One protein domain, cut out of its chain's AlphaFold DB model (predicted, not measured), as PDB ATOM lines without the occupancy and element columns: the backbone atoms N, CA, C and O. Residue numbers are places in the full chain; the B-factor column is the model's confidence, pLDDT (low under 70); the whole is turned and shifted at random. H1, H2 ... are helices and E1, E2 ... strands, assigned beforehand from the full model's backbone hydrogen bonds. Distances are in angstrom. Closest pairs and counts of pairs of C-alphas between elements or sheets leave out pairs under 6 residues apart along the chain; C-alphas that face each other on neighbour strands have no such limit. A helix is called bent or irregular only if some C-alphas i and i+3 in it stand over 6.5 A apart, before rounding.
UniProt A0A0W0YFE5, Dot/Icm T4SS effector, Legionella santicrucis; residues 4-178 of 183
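AT A GLANCE: This is residues 4 to 178 of the 183 residues of the protein "Dot/Icm T4SS effector" of Legionella santicrucis (UniProt A0A0W0YFE5). A small three-stranded sheet, E2 E1 E3, forms the middle of three layers, with H4 and H6 on one face and H9 on the other. H5, H7 and H8 gather beyond the sheet's strands, H1, H2 and H3 join E1 to H4, and residues 172 to 177 of H10 stick out with residue 178. The 175 printed residues hold ten named helices and three named strands in the order E1 H1 H2 H3 H4 E2 H5 H6 H7 H8 H9 E3 H10; the sheet is parallel and the class mostly helix. The whole is compact, with a radius of gyration of the C-alphas of 15.9 A and spans of 45 by 37 by 34 A.

IN THESE COORDINATES: E1 is residues 4 to 8, 13.0 A long, from C-alpha 4 at (-16.821, 6.774, 50.662); E2 is 47 to 52, 17.2 A; E3 is 149 to 154, 16.0 A. H9 is 130 to 143, 20.1 A; H4 is 32 to 44, 19.6 A; H6 is 72 to 83, 16.0 A; H8 is 103 to 112, 14.3 A. H10 is 167 to 177, 15.8 A, ending at C-alpha 177 (-33.572, -0.335, 69.935). Shorter are H1, 10 to 14, H2, 17 to 21, H3, 27 to 30, H5, 59 to 65, and H7, 92 to 96. H1 is only just irregular: C-alphas 11 and 14 are 6.8 A apart.

HOW THE PARTS SIT: Inner strand E1 pairs with E2 through N 49 and O 4, 2.8 A, and with E3 through N 5 and O 150, 2.8 A. E1, H1 to H4 and E2 form a strand-helix-strand unit, parallel neighbour strands with helices between. H6 lies over E2 at a height over the sheet of 9.0 A. H9, on the opposite face at 9.3 A, lies over E1 and E3. With residues 79 to 83 alone, H6 touches H4 at a steep tilt of 56 degrees, the same way; C-alphas 83 and 39 are closest, 4.8 A. H3 touches H6, closest at C-alphas 28 and 79, 6.7 A. H2 and H3 only just touch, with 3 pairs of C-alphas within 8 A, closest 19 and 30, 5.8 A. H1 only grazes the sheet. H8 touches H6, closest at C-alphas 109 and 73, 6.8 A, and only just touches H5 and H7, with 3 pairs each, closest 108 and 59, 5.7 A, and 104 and 94, 5.8 A. H10 only just touches H9, with 3 pairs, through residue 130 alone; C-alphas 130 and 171 are 6.9 A apart. Every O i to N i+4 pair is within hydrogen-bond range in H1, H2, H5, H7, H8 and H9; H4 has 7 of 9, H6 7 of 8 and H10 6 of 7, and H3 is too short for such a pair.

THE WHOLE: The C-alphas farthest apart, of His 114 and His 177, are 48.3 A apart. The printed part has no cut. The links H8 to H9 and E3 to H10 are long. The model's pLDDT is under 70 at residues 158 to 165 and 177 to 178.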
ATOM      1  N   ARG A   4     -15.494   6.156  50.713       98.00
ATOM      2  CA  ARG A   4     -16.821   6.774  50.662       98.00
ATOM      3  C   ARG A   4     -17.728   6.001  49.728       98.00
ATOM      4  O   ARG A   4     -17.339   5.670  48.606       98.00
ATOM      5  N   VAL A   5     -18.954   5.782  50.168       98.50
ATOM      6  CA  VAL A   5     -20.038   5.246  49.357       98.50
ATOM      7  C   VAL A   5     -21.170   6.257  49.341       98.50
ATOM      8  O   VAL A   5     -21.639   6.657  50.399       98.50
ATOM      9  N   THR A   6     -21.612   6.660  48.154       98.25
ATOM     10  CA  THR A   6     -22.770   7.539  47.975       98.25
ATOM     11  C   THR A   6     -23.884   6.794  47.248       98.25
ATOM     12  O   THR A   6     -23.718   6.319  46.126       98.25
ATOM     13  N   SER A   7     -25.041   6.667  47.883       98.25
ATOM     14  CA  SER A   7     -26.206   5.996  47.309       98.25
ATOM     15  C   SER A   7     -27.308   7.021  47.053       98.25
ATOM     16  O   SER A   7     -27.775   7.697  47.970       98.25
ATOM     17  N   PHE A   8     -27.664   7.199  45.776       98.12
ATOM     18  CA  PHE A   8     -28.528   8.295  45.330       98.12
ATOM     19  C   PHE A   8     -29.945   7.825  45.011       98.12
ATOM     20  O   PHE A   8     -30.133   7.002  44.107       98.12
ATOM     21  N   ASP A   9     -30.950   8.408  45.665       96.12
ATOM     22  CA  ASP A   9     -32.305   8.378  45.126       96.12
ATOM     23  C   ASP A   9     -32.422   9.300  43.902       96.12
ATOM     24  O   ASP A   9     -31.688  10.276  43.712       96.12
ATOM     25  N   PHE A  10     -33.386   8.986  43.049       97.06
ATOM     26  CA  PHE A  10     -33.680   9.724  41.836       97.06
ATOM     27  C   PHE A  10     -35.000  10.472  41.961       97.06
ATOM     28  O   PHE A  10     -35.019  11.697  41.866       97.06
ATOM     29  N   ASP A  11     -36.114   9.780  42.181       94.00
ATOM     30  CA  ASP A  11     -37.439  10.391  42.094       94.00
ATOM     31  C   ASP A  11     -37.717  11.401  43.208       94.00
ATOM     32  O   ASP A  11     -38.181  11.038  44.273       94.00
ATOM     33  N   GLY A  12     -37.566  12.693  42.907       91.31
ATOM     34  CA  GLY A  12     -37.725  13.777  43.882       91.31
ATOM     35  C   GLY A  12     -36.410  14.232  44.520       91.31
ATOM     36  O   GLY A  12     -36.358  15.362  45.000       91.31
ATOM     37  N   CYS A  13     -35.351  13.424  44.405       94.38
ATOM     38  CA  CYS A  13     -33.974  13.757  44.775       94.38
ATOM     39  C   CYS A  13     -33.198  14.257  43.539       94.38
ATOM     40  O   CYS A  13     -33.425  15.385  43.108       94.38
ATOM     41  N   LEU A  14     -32.362  13.450  42.873       97.31
ATOM     42  CA  LEU A  14     -31.638  13.914  41.669       97.31
ATOM     43  C   LEU A  14     -32.563  14.297  40.502       97.31
ATOM     44  O   LEU A  14     -32.226  15.163  39.690       97.31
ATOM     45  N   PHE A  15     -33.749  13.688  40.433       97.25
ATOM     46  CA  PHE A  15     -34.855  14.063  39.548       97.25
ATOM     47  C   PHE A  15     -35.888  14.928  40.286       97.25
ATOM     48  O   PHE A  15     -37.100  14.755  40.121       97.25
ATOM     49  N   HIS A  16     -35.414  15.862  41.116       94.62
ATOM     50  CA  HIS A  16     -36.228  16.869  41.791       94.62
ATOM     51  C   HIS A  16     -37.099  17.664  40.811       94.62
ATOM     52  O   HIS A  16     -36.923  17.660  39.591       94.62
ATOM     53  N   ARG A  17     -38.043  18.424  41.371       92.69
ATOM     54  CA  ARG A  17     -39.060  19.170  40.623       92.69
ATOM     55  C   ARG A  17     -38.499  20.008  39.464       92.69
ATOM     56  O   ARG A  17     -39.069  19.987  38.376       92.69
ATOM     57  N   ASN A  18     -37.392  20.719  39.677       92.44
ATOM     58  CA  ASN A  18     -36.811  21.578  38.639       92.44
ATOM     59  C   ASN A  18     -36.204  20.756  37.493       92.44
ATOM     60  O   ASN A  18     -36.377  21.134  36.340       92.44
ATOM     61  N   TYR A  19     -35.579  19.610  37.787       96.25
ATOM     62  CA  TYR A  19     -35.147  18.658  36.762       96.25
ATOM     63  C   TYR A  19     -36.348  18.067  36.012       96.25
ATOM     64  O   TYR A  19     -36.392  18.060  34.784       96.25
ATOM     65  N   ALA A  20     -37.369  17.596  36.731       94.44
ATOM     66  CA  ALA A  20     -38.531  16.954  36.117       94.44
ATOM     67  C   ALA A  20     -39.299  17.899  35.173       94.44
ATOM     68  O   ALA A  20     -39.780  17.461  34.128       94.44
ATOM     69  N   TYR A  21     -39.347  19.200  35.472       93.81
ATOM     70  CA  TYR A  21     -40.007  20.201  34.624       93.81
ATOM     71  C   TYR A  21     -39.085  20.935  33.645       93.81
ATOM     72  O   TYR A  21     -39.581  21.726  32.847       93.81
ATOM     73  N   SER A  22     -37.773  20.687  33.657       94.19
ATOM     74  CA  SER A  22     -36.870  21.309  32.685       94.19
ATOM     75  C   SER A  22     -37.133  20.802  31.263       94.19
ATOM     76  O   SER A  22     -37.435  19.628  31.046       94.19
ATOM     77  N   GLU A  23     -36.965  21.653  30.256       91.69
ATOM     78  CA  GLU A  23     -36.968  21.183  28.862       91.69
ATOM     79  C   GLU A  23     -35.714  20.349  28.562       91.69
ATOM     80  O   GLU A  23     -35.780  19.334  27.870       91.69
ATOM     81  N   ASN A  24     -34.575  20.736  29.150       92.38
ATOM     82  CA  ASN A  24     -33.319  20.002  29.055       92.38
ATOM     83  C   ASN A  24     -33.105  19.100  30.280       92.38
ATOM     84  O   ASN A  24     -32.854  19.584  31.387       92.38
ATOM     85  N   LYS A  25     -33.168  17.781  30.077       94.06
ATOM     86  CA  LYS A  25     -33.013  16.741  31.109       94.06
ATOM     87  C   LYS A  25     -31.546  16.458  31.446       94.06
ATOM     88  O   LYS A  25     -31.074  15.322  31.386       94.06
ATOM     89  N   ASP A  26     -30.826  17.506  31.829       96.75
ATOM     90  CA  ASP A  26     -29.431  17.436  32.259       96.75
ATOM     91  C   ASP A  26     -29.339  17.298  33.787       96.75
ATOM     92  O   ASP A  26     -29.584  18.247  34.541       96.75
ATOM     93  N   VAL A  27     -29.006  16.086  34.242       97.88
ATOM     94  CA  VAL A  27     -28.915  15.747  35.672       97.88
ATOM     95  C   VAL A  27     -27.741  16.452  36.352       97.88
ATOM     96  O   VAL A  27     -27.845  16.791  37.529       97.88
ATOM     97  N   ILE A  28     -26.660  16.738  35.620       98.31
ATOM     98  CA  ILE A  28     -25.484  17.412  36.179       98.31
ATOM     99  C   ILE A  28     -25.782  18.892  36.345       98.31
ATOM    100  O   ILE A  28     -25.617  19.436  37.434       98.31
ATOM    101  N   ALA A  29     -26.292  19.539  35.295       97.62
ATOM    102  CA  ALA A  29     -26.619  20.961  35.351       97.62
ATOM    103  C   ALA A  29     -27.682  21.267  36.420       97.62
ATOM    104  O   ALA A  29     -27.561  22.259  37.138       97.62
ATOM    105  N   SER A  30     -28.686  20.396  36.568       97.38
ATOM    106  CA  SER A  30     -29.774  20.588  37.539       97.38
ATOM    107  C   SER A  30     -29.322  20.433  38.995       97.38
ATOM    108  O   SER A  30     -29.881  21.091  39.870       97.38
ATOM    109  N   ASN A  31     -28.281  19.632  39.246       97.81
ATOM    110  CA  ASN A  31     -27.773  19.321  40.585       97.81
ATOM    111  C   ASN A  31     -26.352  19.865  40.828       97.81
ATOM    112  O   ASN A  31     -25.659  19.394  41.726       97.81
ATOM    113  N   LYS A  32     -25.897  20.845  40.033       97.56
ATOM    114  CA  LYS A  32     -24.478  21.231  39.950       97.56
ATOM    115  C   LYS A  32     -23.840  21.523  41.307       97.56
ATOM    116  O   LYS A  32     -22.792  20.971  41.604       97.56
ATOM    117  N   ILE A  33     -24.471  22.372  42.122       97.62
ATOM    118  CA  ILE A  33     -23.923  22.767  43.432       97.62
ATOM    119  C   ILE A  33     -23.739  21.532  44.319       97.62
ATOM    120  O   ILE A  33     -22.660  21.317  44.853       97.62
ATOM    121  N   PHE A  34     -24.774  20.698  44.416       97.50
ATOM    122  CA  PHE A  34     -24.763  19.487  45.230       97.50
ATOM    123  C   PHE A  34     -23.693  18.485  44.770       97.50
ATOM    124  O   PHE A  34     -22.893  18.011  45.575       97.50
ATOM    125  N   LEU A  35     -23.633  18.198  43.467       98.56
ATOM    126  CA  LEU A  35     -22.675  17.238  42.920       98.56
ATOM    127  C   LEU A  35     -21.231  17.755  42.965       98.56
ATOM    128  O   LEU A  35     -20.316  16.963  43.180       98.56
ATOM    129  N   ASP A  36     -21.005  19.058  42.791       98.50
ATOM    130  CA  ASP A  36     -19.668  19.647  42.917       98.50
ATOM    131  C   ASP A  36     -19.157  19.564  44.360       98.50
ATOM    132  O   ASP A  36     -17.997  19.212  44.565       98.50
ATOM    133  N   THR A  37     -20.021  19.777  45.359       98.31
ATOM    134  CA  THR A  37     -19.663  19.569  46.771       98.31
ATOM    135  C   THR A  37     -19.243  18.122  47.036       98.31
ATOM    136  O   THR A  37     -18.163  17.891  47.574       98.31
ATOM    137  N   ILE A  38     -20.025  17.136  46.581       98.12
ATOM    138  CA  ILE A  38     -19.660  15.716  46.737       98.12
ATOM    139  C   ILE A  38     -18.330  15.408  46.038       98.12
ATOM    140  O   ILE A  38     -17.494  14.680  46.573       98.12
ATOM    141  N   LYS A  39     -18.106  15.970  44.845       98.38
ATOM    142  CA  LYS A  39     -16.869  15.780  44.079       98.38
ATOM    143  C   LYS A  39     -15.634  16.309  44.812       98.38
ATOM    144  O   LYS A  39     -14.586  15.662  44.774       98.38
ATOM    145  N   GLU A  40     -15.743  17.470  45.453       97.94
ATOM    146  CA  GLU A  40     -14.675  18.045  46.277       97.94
ATOM    147  C   GLU A  40     -14.421  17.191  47.523       97.94
ATOM    148  O   GLU A  40     -13.279  16.845  47.821       97.94
ATOM    149  N   GLU A  41     -15.482  16.772  48.209       96.56
ATOM    150  CA  GLU A  41     -15.388  15.913  49.391       96.56
ATOM    151  C   GLU A  41     -14.759  14.547  49.084       96.56
ATOM    152  O   GLU A  41     -13.978  14.045  49.894       96.56
ATOM    153  N   ASN A  42     -15.033  13.967  47.906       97.00
ATOM    154  CA  ASN A  42     -14.453  12.694  47.459       97.00
ATOM    155  C   ASN A  42     -12.914  12.703  47.457       97.00
ATOM    156  O   ASN A  42     -12.310  11.643  47.597       97.00
ATOM    157  N   GLN A  43     -12.271  13.874  47.350       95.38
ATOM    158  CA  GLN A  43     -10.806  14.000  47.395       95.38
ATOM    159  C   GLN A  43     -10.205  13.626  48.762       95.38
ATOM    160  O   GLN A  43      -9.004  13.385  48.859       95.38
ATOM    161  N   ASN A  44     -11.023  13.562  49.819       96.31
ATOM    162  CA  ASN A  44     -10.583  13.205  51.171       96.31
ATOM    163  C   ASN A  44     -10.594  11.689  51.442       96.31
ATOM    164  O   ASN A  44     -10.213  11.258  52.531       96.31
ATOM    165  N   PHE A  45     -11.020  10.876  50.472       97.06
ATOM    166  CA  PHE A  45     -11.193   9.432  50.619       97.06
ATOM    167  C   PHE A  45     -10.233   8.664  49.708       97.06
ATOM    168  O   PHE A  45      -9.831   9.145  48.650       97.06
ATOM    169  N   THR A  46      -9.857   7.447  50.103       95.69
ATOM    170  CA  THR A  46      -8.991   6.577  49.278       95.69
ATOM    171  C   THR A  46      -9.715   6.039  48.053       95.69
ATOM    172  O   THR A  46      -9.090   5.739  47.036       95.69
ATOM    173  N   LYS A  47     -11.035   5.898  48.161       96.81
ATOM    174  CA  LYS A  47     -11.926   5.373  47.133       96.81
ATOM    175  C   LYS A  47     -13.298   6.010  47.308       96.81
ATOM    176  O   LYS A  47     -13.775   6.138  48.434       96.81
ATOM    177  N   ALA A  48     -13.929   6.359  46.195       98.25
ATOM    178  CA  ALA A  48     -15.318   6.789  46.150       98.25
ATOM    179  C   ALA A  48     -16.109   5.826  45.258       98.25
ATOM    180  O   ALA A  48     -15.708   5.550  44.123       98.25
ATOM    181  N   ILE A  49     -17.219   5.316  45.781       98.56
ATOM    182  CA  ILE A  49     -18.143   4.405  45.103       98.56
ATOM    183  C   ILE A  49     -19.513   5.075  45.080       98.56
ATOM    184  O   ILE A  49     -19.913   5.673  46.074       98.56
ATOM    185  N   ALA A  50     -20.232   4.971  43.970       98.69
ATOM    186  CA  ALA A  50     -21.613   5.415  43.881       98.69
ATOM    187  C   ALA A  50     -22.542   4.256  43.510       98.69
ATOM    188  O   ALA A  50     -22.179   3.393  42.712       98.69
ATOM    189  N   LEU A  51     -23.740   4.268  44.088       98.75
ATOM    190  CA  LEU A  51     -24.787   3.258  43.941       98.75
ATOM    191  C   LEU A  51     -26.121   3.918  43.564       98.75
ATOM    192  O   LEU A  51     -26.338   5.112  43.797       98.75
ATOM    193  N   ILE A  52     -27.050   3.119  43.038       98.56
ATOM    194  CA  ILE A  52     -28.444   3.538  42.849       98.56
ATOM    195  C   ILE A  52     -29.217   3.294  44.147       98.56
ATOM    196  O   ILE A  52     -29.571   2.161  44.470       98.56
ATOM    197  N   GLY A  53     -29.504   4.371  44.872       97.19
ATOM    198  CA  GLY A  53     -30.286   4.401  46.112       97.19
ATOM    199  C   GLY A  53     -31.793   4.569  45.909       97.19
ATOM    200  O   GLY A  53     -32.518   4.903  46.838       97.19
ATOM    201  N   SER A  54     -32.286   4.374  44.685       96.38
ATOM    202  CA  SER A  54     -33.695   4.560  44.333       96.38
ATOM    203  C   SER A  54     -34.460   3.247  44.276       96.38
ATOM    204  O   SER A  54     -33.888   2.223  43.929       96.38
ATOM    205  N   ASN A  55     -35.783   3.278  44.455       95.50
ATOM    206  CA  ASN A  55     -36.648   2.109  44.237       95.50
ATOM    207  C   ASN A  55     -36.723   1.642  42.772       95.50
ATOM    208  O   ASN A  55     -37.332   0.620  42.464       95.50
ATOM    209  N   ARG A  56     -36.070   2.349  41.850       97.31
ATOM    210  CA  ARG A  56     -35.846   1.928  40.463       97.31
ATOM    211  C   ARG A  56     -34.799   0.803  40.367       97.31
ATOM    212  O   ARG A  56     -33.794   0.940  39.683       97.31
ATOM    213  N   GLN A  57     -35.030  -0.304  41.074       98.31
ATOM    214  CA  GLN A  57     -34.101  -1.439  41.196       98.31
ATOM    215  C   GLN A  57     -34.307  -2.533  40.135       98.31
ATOM    216  O   GLN A  57     -33.693  -3.590  40.216       98.31
ATOM    217  N   SER A  58     -35.158  -2.298  39.138       98.06
ATOM    218  CA  SER A  58     -35.394  -3.197  38.006       98.06
ATOM    219  C   SER A  58     -35.760  -2.390  36.761       98.06
ATOM    220  O   SER A  58     -36.184  -1.234  36.860       98.06
ATOM    221  N   LEU A  59     -35.616  -2.995  35.576       97.81
ATOM    222  CA  LEU A  59     -35.991  -2.348  34.314       97.81
ATOM    223  C   LEU A  59     -37.477  -1.955  34.297       97.81
ATOM    224  O   LEU A  59     -37.817  -0.861  33.851       97.81
ATOM    225  N   SER A  60     -38.355  -2.832  34.792       97.00
ATOM    226  CA  SER A  60     -39.801  -2.594  34.853       97.00
ATOM    227  C   SER A  60     -40.128  -1.360  35.697       97.00
ATOM    228  O   SER A  60     -40.862  -0.476  35.244       97.00
ATOM    229  N   VAL A  61     -39.549  -1.258  36.898       97.19
ATOM    230  CA  VAL A  61     -39.805  -0.146  37.821       97.19
ATOM    231  C   VAL A  61     -39.164   1.152  37.331       97.19
ATOM    232  O   VAL A  61     -39.791   2.212  37.434       97.19
ATOM    233  N   ASP A  62     -37.959   1.104  36.758       97.94
ATOM    234  CA  ASP A  62     -37.339   2.287  36.155       97.94
ATOM    235  C   ASP A  62     -38.166   2.817  34.976       97.94
ATOM    236  O   ASP A  62     -38.481   4.010  34.941       97.94
ATOM    237  N   PHE A  63     -38.619   1.945  34.067       96.50
ATOM    238  CA  PHE A  63     -39.475   2.362  32.958       96.50
ATOM    239  C   PHE A  63     -40.798   2.951  33.435       96.50
ATOM    240  O   PHE A  63     -41.178   4.026  32.958       96.50
ATOM    241  N   ALA A  64     -41.469   2.313  34.397       95.75
ATOM    242  CA  ALA A  64     -42.722   2.816  34.961       95.75
ATOM    243  C   ALA A  64     -42.568   4.233  35.543       95.75
ATOM    244  O   ALA A  64     -43.475   5.057  35.430       95.75
ATOM    245  N   ASN A  65     -41.396   4.549  36.100       95.31
ATOM    246  CA  ASN A  65     -41.102   5.859  36.675       95.31
ATOM    247  C   ASN A  65     -40.423   6.831  35.695       95.31
ATOM    248  O   ASN A  65     -40.223   8.002  36.032       95.31
ATOM    249  N   SER A  66     -40.083   6.402  34.480       95.00
ATOM    250  CA  SER A  66     -39.316   7.208  33.520       95.00
ATOM    251  C   SER A  66     -40.124   8.307  32.826       95.00
ATOM    252  O   SER A  66     -39.539   9.254  32.296       95.00
ATOM    253  N   ILE A  67     -41.459   8.238  32.845       92.12
ATOM    254  CA  ILE A  67     -42.320   9.196  32.138       92.12
ATOM    255  C   ILE A  67     -42.017  10.629  32.604       92.12
ATOM    256  O   ILE A  67     -42.118  10.961  33.786       92.12
ATOM    257  N   GLY A  68     -41.613  11.477  31.653       90.06
ATOM    258  CA  GLY A  68     -41.278  12.884  31.883       90.06
ATOM    259  C   GLY A  68     -39.951  13.144  32.608       90.06
ATOM    260  O   GLY A  68     -39.613  14.306  32.808       90.06
ATOM    261  N   LYS A  69     -39.190  12.109  32.990       94.06
ATOM    262  CA  LYS A  69     -37.932  12.226  33.759       94.06
ATOM    263  C   LYS A  69     -36.749  11.513  33.098       94.06
ATOM    264  O   LYS A  69     -35.637  12.008  33.172       94.06
ATOM    265  N   GLY A  70     -36.993  10.401  32.411       95.88
ATOM    266  CA  GLY A  70     -35.963   9.507  31.891       95.88
ATOM    267  C   GLY A  70     -35.603   8.374  32.857       95.88
ATOM    268  O   GLY A  70     -36.163   8.251  33.952       95.88
ATOM    269  N   SER A  71     -34.689   7.519  32.400       97.50
ATOM    270  CA  SER A  71     -34.160   6.377  33.152       97.50
ATOM    271  C   SER A  71     -33.062   6.819  34.123       97.50
ATOM    272  O   SER A  71     -32.221   7.656  33.776       97.50
ATOM    273  N   CYS A  72     -33.046   6.245  35.327       98.06
ATOM    274  CA  CYS A  72     -31.975   6.490  36.293       98.06
ATOM    275  C   CYS A  72     -30.664   5.774  35.927       98.06
ATOM    276  O   CYS A  72     -29.598   6.257  36.296       98.06
ATOM    277  N   PHE A  73     -30.709   4.690  35.144       98.50
ATOM    278  CA  PHE A  73     -29.524   3.900  34.793       98.50
ATOM    279  C   PHE A  73     -28.480   4.688  33.973       98.50
ATOM    280  O   PHE A  73     -27.343   4.823  34.422       98.50
ATOM    281  N   PRO A  74     -28.813   5.329  32.836       98.31
ATOM    282  CA  PRO A  74     -27.852   6.194  32.151       98.31
ATOM    283  C   PRO A  74     -27.549   7.476  32.945       98.31
ATOM    284  O   PRO A  74     -26.495   8.085  32.758       98.31
ATOM    285  N   ALA A  75     -28.456   7.917  33.823       98.50
ATOM    286  CA  ALA A  75     -28.247   9.111  34.634       98.50
ATOM    287  C   ALA A  75     -27.195   8.884  35.730       98.50
ATOM    288  O   ALA A  75     -26.322   9.739  35.886       98.50
ATOM    289  N   ILE A  76     -27.211   7.738  36.427       98.69
ATOM    290  CA  ILE A  76     -26.198   7.431  37.446       98.69
ATOM    291  C   ILE A  76     -24.806   7.383  36.820       98.69
ATOM    292  O   ILE A  76     -23.881   7.950  37.388       98.69
ATOM    293  N   LYS A  77     -24.662   6.841  35.603       98.50
ATOM    294  CA  LYS A  77     -23.369   6.814  34.907       98.50
ATOM    295  C   LYS A  77     -22.818   8.219  34.650       98.50
ATOM    296  O   LYS A  77     -21.636   8.469  34.872       98.50
ATOM    297  N   LYS A  78     -23.674   9.160  34.232       98.56
ATOM    298  CA  LYS A  78     -23.282  10.573  34.072       98.56
ATOM    299  C   LYS A  78     -22.861  11.193  35.404       98.56
ATOM    300  O   LYS A  78     -21.880  11.930  35.446       98.56
ATOM    301  N   VAL A  79     -23.593  10.892  36.479       98.75
ATOM    302  CA  VAL A  79     -23.273  11.359  37.835       98.75
ATOM    303  C   VAL A  79     -21.915  10.817  38.279       98.75
ATOM    304  O   VAL A  79     -21.060  11.608  38.667       98.75
ATOM    305  N   THR A  80     -21.658   9.513  38.154       98.56
ATOM    306  CA  THR A  80     -20.377   8.919  38.568       98.56
ATOM    307  C   THR A  80     -19.197   9.461  37.770       98.56
ATOM    308  O   THR A  80     -18.148   9.746  38.347       98.56
ATOM    309  N   ASP A  81     -19.381   9.685  36.465       98.50
ATOM    310  CA  ASP A  81     -18.355  10.286  35.604       98.50
ATOM    311  C   ASP A  81     -18.034  11.723  36.025       98.50
ATOM    312  O   ASP A  81     -16.865  12.110  36.081       98.50
ATOM    313  N   HIS A  82     -19.054  12.514  36.379       98.56
ATOM    314  CA  HIS A  82     -18.855  13.872  36.894       98.56
ATOM    315  C   HIS A  82     -18.121  13.875  38.237       98.56
ATOM    316  O   HIS A  82     -17.207  14.681  38.431       98.56
ATOM    317  N   LEU A  83     -18.500  12.971  39.143       98.31
ATOM    318  CA  LEU A  83     -17.925  12.841  40.485       98.31
ATOM    319  C   LEU A  83     -16.513  12.237  40.492       98.31
ATOM    320  O   LEU A  83     -15.812  12.366  41.496       98.31
ATOM    321  N   GLY A  84     -16.092  11.588  39.402       97.62
ATOM    322  CA  GLY A  84     -14.822  10.863  39.336       97.62
ATOM    323  C   GLY A  84     -14.790   9.632  40.246       97.62
ATOM    324  O   GLY A  84     -13.737   9.312  40.793       97.62
ATOM    325  N   CYS A  85     -15.935   8.971  40.446       97.44
ATOM    326  CA  CYS A  85     -16.069   7.796  41.310       97.44
ATOM    327  C   CYS A  85     -16.419   6.527  40.518       97.44
ATOM    328  O   CYS A  85     -16.780   6.577  39.341       97.44
ATOM    329  N   THR A  86     -16.298   5.365  41.164       98.19
ATOM    330  CA  THR A  86     -16.685   4.081  40.566       98.19
ATOM    331  C   THR A  86     -18.181   3.847  40.744       98.19
ATOM    332  O   THR A  86     -18.673   3.871  41.868       98.19
ATOM    333  N   LEU A  87     -18.897   3.581  39.651       98.69
ATOM    334  CA  LEU A  87     -20.254   3.050  39.727       98.69
ATOM    335  C   LEU A  87     -20.201   1.585  40.165       98.69
ATOM    336  O   LEU A  87     -19.567   0.771  39.496       98.69
ATOM    337  N   ASP A  88     -20.896   1.261  41.245       98.62
ATOM    338  CA  ASP A  88     -21.279  -0.109  41.558       98.62
ATOM    339  C   ASP A  88     -22.686  -0.359  40.976       98.62
ATOM    340  O   ASP A  88     -23.653   0.275  41.411       98.62
ATOM    341  N   PRO A  89     -22.813  -1.219  39.947       98.44
ATOM    342  CA  PRO A  89     -24.058  -1.418  39.207       98.44
ATOM    343  C   PRO A  89     -25.054  -2.344  39.923       98.44
ATOM    344  O   PRO A  89     -26.055  -2.729  39.325       98.44
ATOM    345  N   PHE A  90     -24.779  -2.747  41.167       98.62
ATOM    346  CA  PHE A  90     -25.659  -3.609  41.948       98.62
ATOM    347  C   PHE A  90     -27.097  -3.083  42.023       98.62
ATOM    348  O   PHE A  90     -27.331  -1.939  42.424       98.62
ATOM    349  N   LEU A  91     -28.056  -3.964  41.721       98.56
ATOM    350  CA  LEU A  91     -29.482  -3.738  41.941       98.56
ATOM    351  C   LEU A  91     -30.087  -4.879  42.761       98.56
ATOM    352  O   LEU A  91     -29.678  -6.031  42.628       98.56
ATOM    353  N   LEU A  92     -31.141  -4.608  43.537       98.38
ATOM    354  CA  LEU A  92     -31.863  -5.673  44.250       98.38
ATOM    355  C   LEU A  92     -32.434  -6.742  43.308       98.38
ATOM    356  O   LEU A  92     -32.493  -7.905  43.700       98.38
ATOM    357  N   ALA A  93     -32.786  -6.399  42.064       98.31
ATOM    358  CA  ALA A  93     -33.201  -7.385  41.064       98.31
ATOM    359  C   ALA A  93     -32.141  -8.473  40.798       98.31
ATOM    360  O   ALA A  93     -32.506  -9.580  40.400       98.31
ATOM    361  N   ASP A  94     -30.856  -8.213  41.073       98.56
ATOM    362  CA  ASP A  94     -29.813  -9.239  40.999       98.56
ATOM    363  C   ASP A  94     -30.029 -10.325  42.058       98.56
ATOM    364  O   ASP A  94     -30.021 -11.509  41.735       98.56
ATOM    365  N   ILE A  95     -30.314  -9.930  43.304       97.69
ATOM    366  CA  ILE A  95     -30.597 -10.867  44.401       97.69
ATOM    367  C   ILE A  95     -31.876 -11.657  44.117       97.69
ATOM    368  O   ILE A  95     -31.886 -12.881  44.225       97.69
ATOM    369  N   TYR A  96     -32.958 -10.972  43.738       97.69
ATOM    370  CA  TYR A  96     -34.251 -11.618  43.477       97.69
ATOM    371  C   TYR A  96     -34.225 -12.531  42.245       97.69
ATOM    372  O   TYR A  96     -35.013 -13.470  42.154       97.69
ATOM    373  N   GLY A  97     -33.323 -12.256  41.305       97.31
ATOM    374  CA  GLY A  97     -33.122 -13.044  40.099       97.31
ATOM    375  C   GLY A  97     -32.091 -14.163  40.207       97.31
ATOM    376  O   GLY A  97     -31.876 -14.829  39.197       97.31
ATOM    377  N   ASP A  98     -31.430 -14.332  41.359       97.62
ATOM    378  CA  ASP A  98     -30.245 -15.194  41.513       97.62
ATOM    379  C   ASP A  98     -29.181 -14.923  40.425       97.62
ATOM    380  O   ASP A  98     -28.676 -15.817  39.743       97.62
ATOM    381  N   LEU A  99     -28.893 -13.637  40.196       98.00
ATOM    382  CA  LEU A  99     -27.947 -13.165  39.188       98.00
ATOM    383  C   LEU A  99     -26.654 -12.653  39.837       98.00
ATOM    384  O   LEU A  99     -26.682 -12.105  40.941       98.00
ATOM    385  N   PRO A 100     -25.508 -12.735  39.134       98.06
ATOM    386  CA  PRO A 100     -24.307 -12.017  39.543       98.06
ATOM    387  C   PRO A 100     -24.573 -10.512  39.687       98.06
ATOM    388  O   PRO A 100     -25.280  -9.923  38.867       98.06
ATOM    389  N   SER A 101     -23.960  -9.884  40.694       98.00
ATOM    390  CA  SER A 101     -24.076  -8.441  40.939       98.00
ATOM    391  C   SER A 101     -23.775  -7.619  39.682       98.00
ATOM    392  O   SER A 101     -22.742  -7.824  39.045       98.00
ATOM    393  N   GLY A 102     -24.649  -6.667  39.360       98.38
ATOM    394  CA  GLY A 102     -24.541  -5.785  38.196       98.38
ATOM    395  C   GLY A 102     -25.266  -6.280  36.948       98.38
ATOM    396  O   GLY A 102     -25.494  -5.498  36.024       98.38
ATOM    397  N   THR A 103     -25.693  -7.546  36.915       98.69
ATOM    398  CA  THR A 103     -26.304  -8.143  35.718       98.69
ATOM    399  C   THR A 103     -27.589  -7.423  35.306       98.69
ATOM    400  O   THR A 103     -27.810  -7.185  34.118       98.69
ATOM    401  N   SER A 104     -28.452  -7.069  36.258       98.69
ATOM    402  CA  SER A 104     -29.726  -6.395  35.984       98.69
ATOM    403  C   SER A 104     -29.517  -4.993  35.419       98.69
ATOM    404  O   SER A 104     -30.219  -4.611  34.480       98.69
ATOM    405  N   TYR A 105     -28.535  -4.253  35.940       98.69
ATOM    406  CA  TYR A 105     -28.167  -2.936  35.421       98.69
ATOM    407  C   TYR A 105     -27.602  -3.045  34.001       98.69
ATOM    408  O   TYR A 105     -28.082  -2.353  33.102       98.69
ATOM    409  N   ASP A 106     -26.653  -3.955  33.767       98.69
ATOM    410  CA  ASP A 106     -26.037  -4.139  32.449       98.69
ATOM    411  C   ASP A 106     -27.082  -4.526  31.402       98.69
ATOM    412  O   ASP A 106     -27.155  -3.921  30.331       98.69
ATOM    413  N   ARG A 107     -27.965  -5.481  31.725       98.50
ATOM    414  CA  ARG A 107     -29.091  -5.847  30.853       98.50
ATOM    415  C   ARG A 107     -29.984  -4.648  30.559       98.50
ATOM    416  O   ARG A 107     -30.417  -4.494  29.421       98.50
ATOM    417  N   ALA A 108     -30.276  -3.810  31.553       98.31
ATOM    418  CA  ALA A 108     -31.109  -2.627  31.363       98.31
ATOM    419  C   ALA A 108     -30.451  -1.589  30.439       98.31
ATOM    420  O   ALA A 108     -31.112  -1.089  29.533       98.31
ATOM    421  N   ILE A 109     -29.153  -1.314  30.600       98.44
ATOM    422  CA  ILE A 109     -28.397  -0.455  29.674       98.44
ATOM    423  C   ILE A 109     -28.412  -1.047  28.261       98.44
ATOM    424  O   ILE A 109     -28.774  -0.360  27.307       98.44
ATOM    425  N   HIS A 110     -28.124  -2.341  28.118       98.25
ATOM    426  CA  HIS A 110     -28.138  -3.003  26.816       98.25
ATOM    427  C   HIS A 110     -29.525  -3.030  26.159       98.25
ATOM    428  O   HIS A 110     -29.612  -2.946  24.935       98.25
ATOM    429  N   GLN A 111     -30.607  -3.110  26.939       97.38
ATOM    430  CA  GLN A 111     -31.980  -2.976  26.445       97.38
ATOM    431  C   GLN A 111     -32.237  -1.569  25.887       97.38
ATOM    432  O   GLN A 111     -32.828  -1.436  24.812       97.38
ATOM    433  N   LEU A 112     -31.792  -0.523  26.594       95.31
ATOM    434  CA  LEU A 112     -31.907   0.871  26.140       95.31
ATOM    435  C   LEU A 112     -31.114   1.115  24.847       95.31
ATOM    436  O   LEU A 112     -31.573   1.867  23.990       95.31
ATOM    437  N   ASP A 113     -29.988   0.422  24.677       96.00
ATOM    438  CA  ASP A 113     -29.169   0.442  23.458       96.00
ATOM    439  C   ASP A 113     -29.649  -0.550  22.376       96.00
ATOM    440  O   ASP A 113     -29.006  -0.700  21.336       96.00
ATOM    441  N   HIS A 114     -30.768  -1.251  22.597       95.81
ATOM    442  CA  HIS A 114     -31.333  -2.269  21.696       95.81
ATOM    443  C   HIS A 114     -30.395  -3.454  21.377       95.81
ATOM    444  O   HIS A 114     -30.527  -4.107  20.339       95.81
ATOM    445  N   THR A 115     -29.455  -3.755  22.274       97.12
ATOM    446  CA  THR A 115     -28.473  -4.854  22.154       97.12
ATOM    447  C   THR A 115     -28.803  -6.074  23.017       97.12
ATOM    448  O   THR A 115     -28.217  -7.140  22.832       97.12
ATOM    449  N   TYR A 116     -29.778  -5.952  23.914       96.62
ATOM    450  CA  TYR A 116     -30.368  -7.042  24.685       96.62
ATOM    451  C   TYR A 116     -31.890  -6.985  24.530       96.62
ATOM    452  O   TYR A 116     -32.418  -5.908  24.287       96.62
ATOM    453  N   ASN A 117     -32.563  -8.139  24.585       95.06
ATOM    454  CA  ASN A 117     -34.031  -8.286  24.571       95.06
ATOM    455  C   ASN A 117     -34.469  -9.526  25.384       95.06
ATOM    456  O   ASN A 117     -35.494 -10.139  25.089       95.06
ATOM    457  N   GLY A 118     -33.623  -9.976  26.316       95.88
ATOM    458  CA  GLY A 118     -33.869 -11.170  27.123       95.88
ATOM    459  C   GLY A 118     -34.614 -10.860  28.421       95.88
ATOM    460  O   GLY A 118     -35.202  -9.794  28.585       95.88
ATOM    461  N   ASP A 119     -34.560 -11.807  29.354       96.44
ATOM    462  CA  ASP A 119     -35.288 -11.704  30.614       96.44
ATOM    463  C   ASP A 119     -34.671 -10.675  31.572       96.44
ATOM    464  O   ASP A 119     -33.457 -10.635  31.818       96.44
ATOM    465  N   HIS A 120     -35.550  -9.886  32.184       98.00
ATOM    466  CA  HIS A 120     -35.218  -8.955  33.252       98.00
ATOM    467  C   HIS A 120     -35.849  -9.432  34.554       98.00
ATOM    468  O   HIS A 120     -37.063  -9.619  34.627       98.00
ATOM    469  N   SER A 121     -35.018  -9.602  35.579       97.69
ATOM    470  CA  SER A 121     -35.495  -9.866  36.932       97.69
ATOM    471  C   SER A 121     -36.173  -8.624  37.498       97.69
ATOM    472  O   SER A 121     -35.789  -7.490  37.191       97.69
ATOM    473  N   ASP A 122     -37.183  -8.849  38.330       96.38
ATOM    474  CA  ASP A 122     -37.801  -7.797  39.130       96.38
ATOM    475  C   ASP A 122     -37.375  -7.926  40.594       96.38
ATOM    476  O   ASP A 122     -36.637  -8.840  40.965       96.38
ATOM    477  N   TRP A 123     -37.841  -7.010  41.431       95.19
ATOM    478  CA  TRP A 123     -37.595  -7.020  42.866       95.19
ATOM    479  C   TRP A 123     -38.893  -6.776  43.638       95.19
ATOM    480  O   TRP A 123     -39.856  -6.206  43.119       95.19
ATOM    481  N   LEU A 124     -38.932  -7.209  44.897       93.62
ATOM    482  CA  LEU A 124     -40.046  -6.873  45.779       93.62
ATOM    483  C   LEU A 124     -39.889  -5.432  46.263       93.62
ATOM    484  O   LEU A 124     -39.016  -5.155  47.080       93.62
ATOM    485  N   PHE A 125     -40.751  -4.544  45.767       90.62
ATOM    486  CA  PHE A 125     -40.729  -3.128  46.114       90.62
ATOM    487  C   PHE A 125     -40.828  -2.907  47.631       90.62
ATOM    488  O   PHE A 125     -41.809  -3.301  48.261       90.62
ATOM    489  N   ASP A 126     -39.831  -2.219  48.181       87.62
ATOM    490  CA  ASP A 126     -39.756  -1.769  49.568       87.62
ATOM    491  C   ASP A 126     -39.863  -0.241  49.600       87.62
ATOM    492  O   ASP A 126     -38.981   0.476  49.121       87.62
ATOM    493  N   ASP A 127     -40.959   0.284  50.140       83.81
ATOM    494  CA  ASP A 127     -41.160   1.723  50.237       83.81
ATOM    495  C   ASP A 127     -40.266   2.373  51.295       83.81
ATOM    496  O   ASP A 127     -40.008   3.568  51.176       83.81
ATOM    497  N   THR A 128     -39.750   1.633  52.275       84.31
ATOM    498  CA  THR A 128     -38.828   2.148  53.301       84.31
ATOM    499  C   THR A 128     -37.397   2.285  52.789       84.31
ATOM    500  O   THR A 128     -36.623   3.046  53.356       84.31
ATOM    501  N   LYS A 129     -37.046   1.583  51.702       89.94
ATOM    502  CA  LYS A 129     -35.675   1.409  51.182       89.94
ATOM    503  C   LYS A 129     -34.707   0.724  52.160       89.94
ATOM    504  O   LYS A 129     -33.511   0.629  51.865       89.94
ATOM    505  N   ALA A 130     -35.190   0.198  53.286       89.19
ATOM    506  CA  ALA A 130     -34.359  -0.468  54.280       89.19
ATOM    507  C   ALA A 130     -33.655  -1.698  53.692       89.19
ATOM    508  O   ALA A 130     -32.455  -1.876  53.909       89.19
ATOM    509  N   SER A 131     -34.352  -2.510  52.884       91.94
ATOM    510  CA  SER A 131     -33.742  -3.691  52.258       91.94
ATOM    511  C   SER A 131     -32.635  -3.318  51.272       91.94
ATOM    512  O   SER A 131     -31.635  -4.027  51.167       91.94
ATOM    513  N   LEU A 132     -32.799  -2.196  50.564       95.62
ATOM    514  CA  LEU A 132     -31.819  -1.685  49.606       95.62
ATOM    515  C   LEU A 132     -30.550  -1.222  50.315       95.62
ATOM    516  O   LEU A 132     -29.459  -1.683  49.979       95.62
ATOM    517  N   ILE A 133     -30.700  -0.350  51.312       94.38
ATOM    518  CA  ILE A 133     -29.569   0.195  52.071       94.38
ATOM    519  C   ILE A 133     -28.830  -0.937  52.788       94.38
ATOM    520  O   ILE A 133     -27.607  -1.024  52.697       94.38
ATOM    521  N   TYR A 134     -29.563  -1.857  53.421       93.38
ATOM    522  CA  TYR A 134     -28.974  -3.016  54.087       93.38
ATOM    523  C   TYR A 134     -28.147  -3.873  53.119       93.38
ATOM    524  O   TYR A 134     -26.980  -4.161  53.392       93.38
ATOM    525  N   ALA A 135     -28.704  -4.231  51.956       96.31
ATOM    526  CA  ALA A 135     -27.991  -5.023  50.955       96.31
ATOM    527  C   ALA A 135     -26.734  -4.306  50.432       96.31
ATOM    528  O   ALA A 135     -25.673  -4.924  50.326       96.31
ATOM    529  N   GLN A 136     -26.827  -3.002  50.161       97.69
ATOM    530  CA  GLN A 136     -25.706  -2.187  49.695       97.69
ATOM    531  C   GLN A 136     -24.580  -2.103  50.729       97.69
ATOM    532  O   GLN A 136     -23.424  -2.368  50.399       97.69
ATOM    533  N   MET A 137     -24.902  -1.793  51.988       96.56
ATOM    534  CA  MET A 137     -23.913  -1.725  53.068       96.56
ATOM    535  C   MET A 137     -23.211  -3.072  53.267       96.56
ATOM    536  O   MET A 137     -21.983  -3.117  53.356       96.56
ATOM    537  N   HIS A 138     -23.967  -4.175  53.276       96.19
ATOM    538  CA  HIS A 138     -23.403  -5.519  53.408       96.19
ATOM    539  C   HIS A 138     -22.495  -5.889  52.236       96.19
ATOM    540  O   HIS A 138     -21.401  -6.408  52.458       96.19
ATOM    541  N   LYS A 139     -22.907  -5.597  50.999       97.69
ATOM    542  CA  LYS A 139     -22.085  -5.839  49.809       97.69
ATOM    543  C   LYS A 139     -20.753  -5.097  49.897       97.69
ATOM    544  O   LYS A 139     -19.699  -5.717  49.765       97.69
ATOM    545  N   VAL A 140     -20.789  -3.791  50.170       97.38
ATOM    546  CA  VAL A 140     -19.565  -2.979  50.260       97.38
ATOM    547  C   VAL A 140     -18.670  -3.480  51.396       97.38
ATOM    548  O   VAL A 140     -17.462  -3.597  51.196       97.38
ATOM    549  N   ALA A 141     -19.234  -3.820  52.559       96.81
ATOM    550  CA  ALA A 141     -18.465  -4.357  53.681       96.81
ATOM    551  C   ALA A 141     -17.776  -5.689  53.341       96.81
ATOM    552  O   ALA A 141     -16.613  -5.884  53.688       96.81
ATOM    553  N   LEU A 142     -18.457  -6.587  52.618       97.19
ATOM    554  CA  LEU A 142     -17.877  -7.857  52.168       97.19
ATOM    555  C   LEU A 142     -16.726  -7.658  51.173       97.19
ATOM    556  O   LEU A 142     -15.743  -8.396  51.212       97.19
ATOM    557  N   GLU A 143     -16.829  -6.660  50.298       96.69
ATOM    558  CA  GLU A 143     -15.812  -6.363  49.282       96.69
ATOM    559  C   GLU A 143     -14.642  -5.524  49.808       96.69
ATOM    560  O   GLU A 143     -13.589  -5.469  49.172       96.69
ATOM    561  N   ASN A 144     -14.808  -4.868  50.959       96.25
ATOM    562  CA  ASN A 144     -13.805  -3.995  51.568       96.25
ATOM    563  C   ASN A 144     -13.685  -4.293  53.086       96.25
ATOM    564  O   ASN A 144     -13.902  -3.403  53.907       96.25
ATOM    565  N   PRO A 145     -13.332  -5.532  53.489       96.00
ATOM    566  CA  PRO A 145     -13.480  -6.018  54.872       96.00
ATOM    567  C   PRO A 145     -12.553  -5.354  55.901       96.00
ATOM    568  O   PRO A 145     -12.730  -5.546  57.103       96.00
ATOM    569  N   THR A 146     -11.538  -4.619  55.451       95.31
ATOM    570  CA  THR A 146     -10.553  -3.936  56.306       95.31
ATOM    571  C   THR A 146     -10.670  -2.418  56.262       95.31
ATOM    572  O   THR A 146      -9.916  -1.736  56.954       95.31
ATOM    573  N   GLU A 147     -11.559  -1.885  55.425       95.69
ATOM    574  CA  GLU A 147     -11.703  -0.448  55.225       95.69
ATOM    575  C   GLU A 147     -12.727   0.133  56.201       95.69
ATOM    576  O   GLU A 147     -13.746  -0.482  56.514       95.69
ATOM    577  N   GLU A 148     -12.476   1.358  56.655       96.38
ATOM    578  CA  GLU A 148     -13.523   2.182  57.253       96.38
ATOM    579  C   GLU A 148     -14.440   2.683  56.131       96.38
ATOM    580  O   GLU A 148     -13.958   3.206  55.123       96.38
ATOM    581  N   ILE A 149     -15.752   2.512  56.290       97.06
ATOM    582  CA  ILE A 149     -16.748   2.833  55.263       97.06
ATOM    583  C   ILE A 149     -17.608   3.990  55.759       97.06
ATOM    584  O   ILE A 149     -18.323   3.850  56.750       97.06
ATOM    585  N   ILE A 150     -17.575   5.111  55.039       97.19
ATOM    586  CA  ILE A 150     -18.548   6.194  55.198       97.19
ATOM    587  C   ILE A 150     -19.624   6.007  54.133       97.19
ATOM    588  O   ILE A 150     -19.338   6.112  52.939       97.19
ATOM    589  N   PHE A 151     -20.839   5.678  54.567       96.44
ATOM    590  CA  PHE A 151     -21.979   5.435  53.688       96.44
ATOM    591  C   PHE A 151     -22.970   6.594  53.789       96.44
ATOM    592  O   PHE A 151     -23.651   6.743  54.802       96.44
ATOM    593  N   ASP A 152     -23.060   7.386  52.726       95.62
ATOM    594  CA  ASP A 152     -23.996   8.496  52.597       95.62
ATOM    595  C   ASP A 152     -25.175   8.078  51.712       95.62
ATOM    596  O   ASP A 152     -24.997   7.607  50.583       95.62
ATOM    597  N   PHE A 153     -26.389   8.287  52.210       94.56
ATOM    598  CA  PHE A 153     -27.628   8.027  51.484       94.56
ATOM    599  C   PHE A 153     -28.379   9.342  51.262       94.56
ATOM    600  O   PHE A 153     -28.668  10.054  52.222       94.56
ATOM    601  N   TYR A 154     -28.683   9.671  50.004       93.12
ATOM    602  CA  TYR A 154     -29.340  10.931  49.639       93.12
ATOM    603  C   TYR A 154     -30.741  10.682  49.081       93.12
ATOM    604  O   TYR A 154     -30.887  10.154  47.976       93.12
ATOM    605  N   ASP A 155     -31.758  11.129  49.817       90.75
ATOM    606  CA  ASP A 155     -33.176  10.868  49.548       90.75
ATOM    607  C   ASP A 155     -34.033  12.143  49.573       90.75
ATOM    608  O   ASP A 155     -33.574  13.205  49.992       90.75
ATOM    609  N   ASP A 156     -35.291  12.043  49.133       84.94
ATOM    610  CA  ASP A 156     -36.271  13.138  49.146       84.94
ATOM    611  C   ASP A 156     -37.265  13.073  50.328       84.94
ATOM    612  O   ASP A 156     -38.342  13.688  50.286       84.94
ATOM    613  N   ARG A 157     -36.913  12.337  51.389       80.38
ATOM    614  CA  ARG A 157     -37.677  12.200  52.643       80.38
ATOM    615  C   ARG A 157     -36.989  12.885  53.827       80.38
ATOM    616  O   ARG A 157     -35.804  13.180  53.772       80.38
ATOM    617  N   GLY A 158     -37.760  13.148  54.887       66.88
ATOM    618  CA  GLY A 158     -37.308  13.849  56.095       66.88
ATOM    619  C   GLY A 158     -37.653  15.349  56.111       66.88
ATOM    620  O   GLY A 158     -37.958  15.947  55.082       66.88
ATOM    621  N   PHE A 159     -37.682  15.947  57.311       55.38
ATOM    622  CA  PHE A 159     -37.817  17.390  57.618       55.38
ATOM    623  C   PHE A 159     -38.467  18.294  56.543       55.38
ATOM    624  O   PHE A 159     -37.830  19.169  55.957       55.38
ATOM    625  N   GLY A 160     -39.780  18.141  56.329       56.84
ATOM    626  CA  GLY A 160     -40.565  19.007  55.432       56.84
ATOM    627  C   GLY A 160     -40.554  18.599  53.954       56.84
ATOM    628  O   GLY A 160     -41.107  19.325  53.124       56.84
ATOM    629  N   ALA A 161     -39.962  17.448  53.626       62.34
ATOM    630  CA  ALA A 161     -40.007  16.834  52.305       62.34
ATOM    631  C   ALA A 161     -41.233  15.906  52.140       62.34
ATOM    632  O   ALA A 161     -42.257  16.090  52.804       62.34
ATOM    633  N   ARG A 162     -41.190  14.936  51.212       62.34
ATOM    634  CA  ARG A 162     -42.376  14.137  50.824       62.34
ATOM    635  C   ARG A 162     -42.979  13.288  51.945       62.34
ATOM    636  O   ARG A 162     -44.173  12.995  51.890       62.34
ATOM    637  N   ALA A 163     -42.178  12.894  52.929       64.38
ATOM    638  CA  ALA A 163     -42.610  12.160  54.111       64.38
ATOM    639  C   ALA A 163     -41.948  12.762  55.364       64.38
ATOM    640  O   ALA A 163     -40.807  13.219  55.278       64.38
ATOM    641  N   PRO A 164     -42.642  12.780  56.517       64.06
ATOM    642  CA  PRO A 164     -42.127  13.401  57.735       64.06
ATOM    643  C   PRO A 164     -40.985  12.609  58.382       64.06
ATOM    644  O   PRO A 164     -40.172  13.224  59.062       64.06
ATOM    645  N   LYS A 165     -40.938  11.286  58.172       68.50
ATOM    646  CA  LYS A 165     -39.904  10.397  58.708       68.50
ATOM    647  C   LYS A 165     -38.791  10.210  57.679       68.50
ATOM    648  O   LYS A 165     -39.080   9.983  56.499       68.50
ATOM    649  N   ASP A 166     -37.550  10.343  58.126       70.25
ATOM    650  CA  ASP A 166     -36.359  10.065  57.321       70.25
ATOM    651  C   ASP A 166     -36.148   8.543  57.208       70.25
ATOM    652  O   ASP A 166     -36.456   7.790  58.128       70.25
ATOM    653  N   ILE A 167     -35.616   8.065  56.084       73.50
ATOM    654  CA  ILE A 167     -35.332   6.633  55.886       73.50
ATOM    655  C   ILE A 167     -34.266   6.135  56.868       73.50
ATOM    656  O   ILE A 167     -34.338   5.011  57.369       73.50
ATOM    657  N   LEU A 168     -33.278   6.972  57.175       72.56
ATOM    658  CA  LEU A 168     -32.225   6.629  58.120       72.56
ATOM    659  C   LEU A 168     -32.718   6.658  59.570       72.56
ATOM    660  O   LEU A 168     -32.091   6.021  60.414       72.56
ATOM    661  N   GLU A 169     -33.841   7.324  59.873       70.50
ATOM    662  CA  GLU A 169     -34.457   7.264  61.207       70.50
ATOM    663  C   GLU A 169     -34.957   5.849  61.523       70.50
ATOM    664  O   GLU A 169     -34.699   5.359  62.620       70.50
ATOM    665  N   ASP A 170     -35.586   5.153  60.568       70.56
ATOM    666  CA  ASP A 170     -36.034   3.762  60.756       70.56
ATOM    667  C   ASP A 170     -34.852   2.805  60.984       70.56
ATOM    668  O   ASP A 170     -34.888   1.950  61.873       70.56
ATOM    669  N   LEU A 171     -33.767   2.968  60.216       71.12
ATOM    670  CA  LEU A 171     -32.547   2.176  60.399       71.12
ATOM    671  C   LEU A 171     -31.870   2.486  61.735       71.12
ATOM    672  O   LEU A 171     -31.451   1.569  62.444       71.12
ATOM    673  N   HIS A 172     -31.781   3.764  62.105       73.06
ATOM    674  CA  HIS A 172     -31.242   4.175  63.394       73.06
ATOM    675  C   HIS A 172     -32.057   3.580  64.541       73.06
ATOM    676  O   HIS A 172     -31.473   2.990  65.448       73.06
ATOM    677  N   GLU A 173     -33.388   3.669  64.494       72.56
ATOM    678  CA  GLU A 173     -34.280   3.049  65.478       72.56
ATOM    679  C   GLU A 173     -34.049   1.538  65.559       72.56
ATOM    680  O   GLU A 173     -33.850   1.022  66.659       72.56
ATOM    681  N   PHE A 174     -33.987   0.839  64.420       71.38
ATOM    682  CA  PHE A 174     -33.711  -0.596  64.381       71.38
ATOM    683  C   PHE A 174     -32.391  -0.937  65.085       71.38
ATOM    684  O   PHE A 174     -32.387  -1.735  66.019       71.38
ATOM    685  N   PHE A 175     -31.278  -0.296  64.724       71.88
ATOM    686  CA  PHE A 175     -29.967  -0.624  65.302       71.88
ATOM    687  C   PHE A 175     -29.755  -0.111  66.734       71.88
ATOM    688  O   PHE A 175     -28.894  -0.632  67.443       71.88
ATOM    689  N   THR A 176     -30.519   0.885  67.186       74.31
ATOM    690  CA  THR A 176     -30.425   1.404  68.563       74.31
ATOM    691  C   THR A 176     -31.374   0.718  69.538       74.31
ATOM    692  O   THR A 176     -31.035   0.589  70.715       74.31
ATOM    693  N   HIS A 177     -32.541   0.259  69.077       67.31
ATOM    694  CA  HIS A 177     -33.572  -0.335  69.935       67.31
ATOM    695  C   HIS A 177     -33.632  -1.861  69.827       67.31
ATOM    696  O   HIS A 177     -33.983  -2.521  70.809       67.31
ATOM    697  N   VAL A 178     -33.228  -2.450  68.697       57.91
ATOM    698  CA  VAL A 178     -33.036  -3.902  68.576       57.91
ATOM    699  C   VAL A 178     -31.637  -4.236  69.088       57.91
ATOM    700  O   VAL A 178     -30.698  -4.508  68.346       57.91
TER     701      VAL A 178